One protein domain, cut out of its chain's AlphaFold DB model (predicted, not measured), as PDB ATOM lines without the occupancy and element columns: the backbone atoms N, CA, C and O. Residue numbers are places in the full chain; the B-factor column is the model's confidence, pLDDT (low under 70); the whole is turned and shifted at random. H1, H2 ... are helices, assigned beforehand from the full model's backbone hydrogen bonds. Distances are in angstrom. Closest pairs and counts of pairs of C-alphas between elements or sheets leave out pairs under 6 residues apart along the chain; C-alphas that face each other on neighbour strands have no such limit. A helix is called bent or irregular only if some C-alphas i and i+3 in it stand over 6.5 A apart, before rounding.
ATOM      1  N   ALA A 112      45.469  34.970  25.190       82.94
ATOM      2  CA  ALA A 112      44.823  33.946  26.009       82.94
ATOM      3  C   ALA A 112      43.369  33.682  25.588       82.94
ATOM      4  O   ALA A 112      42.922  32.537  25.609       82.94
ATOM      5  N   LYS A 113      42.630  34.719  25.166       83.44
ATOM      6  CA  LYS A 113      41.266  34.561  24.646       83.44
ATOM      7  C   LYS A 113      41.263  33.903  23.265       83.44
ATOM      8  O   LYS A 113      40.435  33.034  23.031       83.44
ATOM      9  N   MET A 114      42.173  34.283  22.371       84.69
ATOM     10  CA  MET A 114      42.283  33.657  21.048       84.69
ATOM     11  C   MET A 114      42.610  32.167  21.166       84.69
ATOM     12  O   MET A 114      41.967  31.343  20.523       84.69
ATOM     13  N   PHE A 115      43.554  31.815  22.041       81.44
ATOM     14  CA  PHE A 115      43.879  30.425  22.340       81.44
ATOM     15  C   PHE A 115      42.685  29.685  22.957       81.44
ATOM     16  O   PHE A 115      42.340  28.592  22.516       81.44
ATOM     17  N   ALA A 116      42.004  30.304  23.927       81.44
ATOM     18  CA  ALA A 116      40.791  29.762  24.530       81.44
ATOM     19  C   ALA A 116      39.701  29.454  23.492       81.44
ATOM     20  O   ALA A 116      39.092  28.384  23.515       81.44
ATOM     21  N   ASP A 117      39.459  30.396  22.584       83.69
ATOM     22  CA  ASP A 117      38.489  30.248  21.509       83.69
ATOM     23  C   ASP A 117      38.934  29.146  20.527       83.69
ATOM     24  O   ASP A 117      38.107  28.331  20.125       83.69
ATOM     25  N   HIS A 118      40.235  29.028  20.227       80.94
ATOM     26  CA  HIS A 118      40.782  27.949  19.394       80.94
ATOM     27  C   HIS A 118      40.593  26.560  20.023       80.94
ATOM     28  O   HIS A 118      40.118  25.642  19.358       80.94
ATOM     29  N   VAL A 119      40.886  26.400  21.319       80.62
ATOM     30  CA  VAL A 119      40.675  25.129  22.036       80.62
ATOM     31  C   VAL A 119      39.196  24.737  22.041       80.62
ATOM     32  O   VAL A 119      38.876  23.569  21.839       80.62
ATOM     33  N   LYS A 120      38.276  25.696  22.208       76.38
ATOM     34  CA  LYS A 120      36.822  25.437  22.167       76.38
ATOM     35  C   LYS A 120      36.319  24.976  20.800       76.38
ATOM     36  O   LYS A 120      35.270  24.340  20.733       76.38
ATOM     37  N   LEU A 121      37.034  25.296  19.721       80.31
ATOM     38  CA  LEU A 121      36.721  24.797  18.381       80.31
ATOM     39  C   LEU A 121      37.155  23.338  18.183       80.31
ATOM     40  O   LEU A 121      36.725  22.710  17.213       80.31
ATOM     41  N   ASN A 122      37.962  22.777  19.092       73.94
ATOM     42  CA  ASN A 122      38.329  21.371  19.040       73.94
ATOM     43  C   ASN A 122      37.106  20.493  19.360       73.94
ATOM     44  O   ASN A 122      36.500  20.592  20.426       73.94
ATOM     45  N   LYS A 123      36.730  19.632  18.408       71.12
ATOM     46  CA  LYS A 123      35.579  18.720  18.515       71.12
ATOM     47  C   LYS A 123      35.936  17.375  19.152       71.12
ATOM     48  O   LYS A 123      35.053  16.522  19.275       71.12
ATOM     49  N   ASP A 124      37.198  17.175  19.529       73.88
ATOM     50  CA  ASP A 124      37.635  15.984  20.245       73.88
ATOM     51  C   ASP A 124      36.963  15.909  21.627       73.88
ATOM     52  O   ASP A 124      36.924  16.874  22.391       73.88
ATOM     53  N   LYS A 125      36.378  14.747  21.933       63.91
ATOM     54  CA  LYS A 125      35.621  14.482  23.167       63.91
ATOM     55  C   LYS A 125      36.405  13.628  24.166       63.91
ATOM     56  O   LYS A 125      35.832  13.215  25.178       63.91
ATOM     57  N   GLY A 126      37.683  13.357  23.892       72.38
ATOM     58  CA  GLY A 126      38.578  12.644  24.798       72.38
ATOM     59  C   GLY A 126      38.657  13.291  26.186       72.38
ATOM     60  O   GLY A 126      38.458  14.495  26.354       72.38
ATOM     61  N   LEU A 127      38.952  12.486  27.210       62.50
ATOM     62  CA  LEU A 127      38.978  12.935  28.608       62.50
ATOM     63  C   LEU A 127      39.938  14.125  28.822       62.50
ATOM     64  O   LEU A 127      39.587  15.077  29.515       62.50
ATOM     65  N   GLY A 128      41.094  14.120  28.147       60.88
ATOM     66  CA  GLY A 128      42.053  15.231  28.157       60.88
ATOM     67  C   GLY A 128      41.513  16.523  27.529       60.88
ATOM     68  O   GLY A 128      41.735  17.603  28.072       60.88
ATOM     69  N   ALA A 129      40.720  16.428  26.456       62.06
ATOM     70  CA  ALA A 129      40.089  17.586  25.818       62.06
ATOM     71  C   ALA A 129      39.026  18.238  26.723       62.06
ATOM     72  O   ALA A 129      38.904  19.462  26.772       62.06
ATOM     73  N   ARG A 130      38.301  17.433  27.516       61.78
ATOM     74  CA  ARG A 130      37.326  17.933  28.505       61.78
ATOM     75  C   ARG A 130      38.005  18.647  29.674       61.78
ATOM     76  O   ARG A 130      37.491  19.664  30.133       61.78
ATOM     77  N   ILE A 131      39.162  18.151  30.118       61.34
ATOM     78  CA  ILE A 131      39.978  18.806  31.150       61.34
ATOM     79  C   ILE A 131      40.536  20.130  30.611       61.34
ATOM     80  O   ILE A 131      40.349  21.165  31.247       61.34
ATOM     81  N   ALA A 132      41.117  20.139  29.408       60.91
ATOM     82  CA  ALA A 132      41.610  21.362  28.768       60.91
ATOM     83  C   ALA A 132      40.504  22.428  28.613       60.91
ATOM     84  O   ALA A 132      40.716  23.593  28.947       60.91
ATOM     85  N   GLY A 133      39.293  22.031  28.205       60.25
ATOM     86  CA  GLY A 133      38.143  22.936  28.104       60.25
ATOM     87  C   GLY A 133      37.712  23.576  29.435       60.25
ATOM     88  O   GLY A 133      37.241  24.713  29.434       60.25
ATOM     89  N   ALA A 134      37.903  22.887  30.567       61.47
ATOM     90  CA  ALA A 134      37.559  23.389  31.901       61.47
ATOM     91  C   ALA A 134      38.590  24.388  32.461       61.47
ATOM     92  O   ALA A 134      38.220  25.325  33.162       61.47
ATOM     93  N   PHE A 135      39.874  24.242  32.125       59.06
ATOM     94  CA  PHE A 135      40.907  25.217  32.508       59.06
ATOM     95  C   PHE A 135      40.775  26.541  31.740       59.06
ATOM     96  O   PHE A 135      41.053  27.614  32.276       59.06
ATOM     97  N   VAL A 136      40.293  26.474  30.497       60.19
ATOM     98  CA  VAL A 136      40.105  27.620  29.597       60.19
ATOM     99  C   VAL A 136      38.935  28.533  30.010       60.19
ATOM    100  O   VAL A 136      38.894  29.705  29.631       60.19
ATOM    101  N   SER A 137      37.964  28.030  30.777       61.25
ATOM    102  CA  SER A 137      36.777  28.793  31.186       61.25
ATOM    103  C   SER A 137      36.982  29.661  32.434       61.25
ATOM    104  O   SER A 137      36.114  30.481  32.736       61.25
ATOM    105  N   VAL A 138      38.122  29.538  33.130       67.94
ATOM    106  CA  VAL A 138      38.453  30.348  34.312       67.94
ATOM    107  C   VAL A 138      39.161  31.647  33.888       67.94
ATOM    108  O   VAL A 138      40.274  31.591  33.350       67.94
ATOM    109  N   PRO A 139      38.575  32.835  34.141       65.12
ATOM    110  CA  PRO A 139      39.189  34.110  33.774       65.12
ATOM    111  C   PRO A 139      40.585  34.283  34.396       65.12
ATOM    112  O   PRO A 139      40.765  34.131  35.601       65.12
ATOM    113  N   GLY A 140      41.586  34.614  33.576       70.94
ATOM    114  CA  GLY A 140      42.947  34.941  34.025       70.94
ATOM    115  C   GLY A 140      43.862  33.753  34.361       70.94
ATOM    116  O   GLY A 140      45.077  33.940  34.404       70.94
ATOM    117  N   LEU A 141      43.331  32.536  34.530       77.88
ATOM    118  CA  LEU A 141      44.149  31.343  34.797       77.88
ATOM    119  C   LEU A 141      45.013  30.968  33.583       77.88
ATOM    120  O   LEU A 141      46.196  30.678  33.732       77.88
ATOM    121  N   MET A 142      44.439  31.079  32.381       76.62
ATOM    122  CA  MET A 142      45.148  30.832  31.124       76.62
ATOM    123  C   MET A 142      46.318  31.802  30.919       76.62
ATOM    124  O   MET A 142      47.408  31.374  30.559       76.62
ATOM    125  N   GLN A 143      46.116  33.097  31.191       80.19
ATOM    126  CA  GLN A 143      47.163  34.109  31.020       80.19
ATOM    127  C   GLN A 143      48.349  33.835  31.949       80.19
ATOM    128  O   GLN A 143      49.478  33.784  31.487       80.19
ATOM    129  N   ARG A 144      48.093  33.560  33.236       80.50
ATOM    130  CA  ARG A 144      49.156  33.207  34.193       80.50
ATOM    131  C   ARG A 144      49.896  31.930  33.802       80.50
ATOM    132  O   ARG A 144      51.098  31.844  34.024       80.50
ATOM    133  N   GLY A 145      49.177  30.951  33.250       80.19
ATOM    134  CA  GLY A 145      49.768  29.728  32.713       80.19
ATOM    135  C   GLY A 145      50.741  30.031  31.578       80.19
ATOM    136  O   GLY A 145      51.891  29.624  31.659       80.19
ATOM    137  N   LEU A 146      50.309  30.810  30.581       79.19
ATOM    138  CA  LEU A 146      51.150  31.225  29.453       79.19
ATOM    139  C   LEU A 146      52.348  32.074  29.897       79.19
ATOM    140  O   LEU A 146      53.454  31.857  29.421       79.19
ATOM    141  N   ASP A 147      52.155  33.005  30.833       83.31
ATOM    142  CA  ASP A 147      53.237  33.861  31.336       83.31
ATOM    143  C   ASP A 147      54.300  33.056  32.104       83.31
ATOM    144  O   ASP A 147      55.484  33.400  32.081       83.31
ATOM    145  N   LYS A 148      53.883  32.002  32.819       82.94
ATOM    146  CA  LYS A 148      54.788  31.075  33.510       82.94
ATOM    147  C   LYS A 148      55.505  30.170  32.512       82.94
ATOM    148  O   LYS A 148      56.723  30.066  32.568       82.94
ATOM    149  N   ASP A 149      54.756  29.579  31.590       78.62
ATOM    150  CA  ASP A 149      55.278  28.702  30.543       78.62
ATOM    151  C   ASP A 149      56.329  29.413  29.682       78.62
ATOM    152  O   ASP A 149      57.417  28.887  29.476       78.62
ATOM    153  N   TYR A 150      56.063  30.664  29.295       77.38
ATOM    154  CA  TYR A 150      57.016  31.493  28.560       77.38
ATOM    155  C   TYR A 150      58.354  31.653  29.295       77.38
ATOM    156  O   TYR A 150      59.393  31.725  28.652       77.38
ATOM    157  N   LYS A 151      58.351  31.713  30.632       79.56
ATOM    158  CA  LYS A 151      59.581  31.836  31.430       79.56
ATOM    159  C   LYS A 151      60.286  30.501  31.620       79.56
ATOM    160  O   LYS A 151      61.510  30.454  31.562       79.56
ATOM    161  N   ASP A 152      59.514  29.451  31.866       79.75
ATOM    162  CA  ASP A 152      60.040  28.138  32.222       79.75
ATOM    163  C   ASP A 152      60.543  27.358  30.986       79.75
ATOM    164  O   ASP A 152      61.424  26.516  31.128       79.75
ATOM    165  N   ASN A 153      60.037  27.665  29.782       72.69
ATOM    166  CA  ASN A 153      60.350  26.972  28.521       72.69
ATOM    167  C   ASN A 153      61.058  27.858  27.478       72.69
ATOM    168  O   ASN A 153      60.918  27.647  26.275       72.69
ATOM    169  N   LEU A 154      61.828  28.862  27.914       69.44
ATOM    170  CA  LEU A 154      62.680  29.644  27.002       69.44
ATOM    171  C   LEU A 154      63.816  28.813  26.375       69.44
ATOM    172  O   LEU A 154      64.372  29.246  25.366       69.44
TER     173      LEU A 154
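This is residues 112 to 154 of the 155 residues of the protein "Pyridoxamine 5'-phosphate oxidase, FMN-binding family" of Sphingopyxis sp. LC363 (UniProt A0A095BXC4). The longest helix, H3, stands as an arm at a corner with a helical hairpin made of H1 and H2, and the whole is bent like an L. Residues 148 to 154, of which 148 to 152 belong to H3, stick out at one end, and residues 123 to 128 stick out at the other. The printed part has 43 residues with three named helices, H1, H2 and H3 in that order along the chain, and no named strand; its class is all helix. It is only just loose, close to compact, with a radius of gyration of the C-alphas of 11.1 A, and its outline is elongated, spanning 31 by 19 by 14 A.

Start with H3, residues 141 to 152. Find C-alpha 141 at (44.149, 31.343, 34.797); from there H3 runs 16.4 A to C-alpha 152 at (60.040, 28.138, 32.222). Then go to H1, residues 112 to 120, which begins at C-alpha 112 at (44.823, 33.946, 26.009) and is 12.3 A long from first to last C-alpha. H2, residues 127 to 136, is 14.8 A long by the same measure.

Look first at H3, which touches H1 with residues 142 to 146 alone. The closest C-alphas of H1 and H3 are those of Ala 112 and Gln 143, 5.5 A apart. Their lines stand at 72 degrees, only just about perpendicular. H3 also touches H2, only at the corner by their link and with residues 141 to 142 of H3 alone; they only just touch, with 3 pairs of C-alphas within 8 A. The closest C-alphas there are those of Val 136 and Met 142, 6.2 A apart, and the two lines are about perpendicular at 80 degrees. Now turn to H1 and H2, which form a helical hairpin. They touch, with the C-alphas of Ala 116 and Val 136 closest at 5.5 A, and run opposite ways at a shallow tilt of 30 degrees. In the backbones of H1 and H2, every O i to N i+4 pair is within hydrogen-bond range; in H3, 7 of 8 are.

The two C-alphas farthest apart are those of Lys 125 and Leu 154, at 31.3 A. The printed part has no cut. The link from H2 to H3, 4 residues, is tight, and the link from H1 to H2, 6 residues, is short. Without the stretches that stand free, the body has 30 residues and spans 23 by 17 by 12 A. In the B-factor column you will find a mean pLDDT of 73.1 for the printed part; residue 125, residues 127 to 139 and residue 154 are under 70, and H2 has a mean of 61.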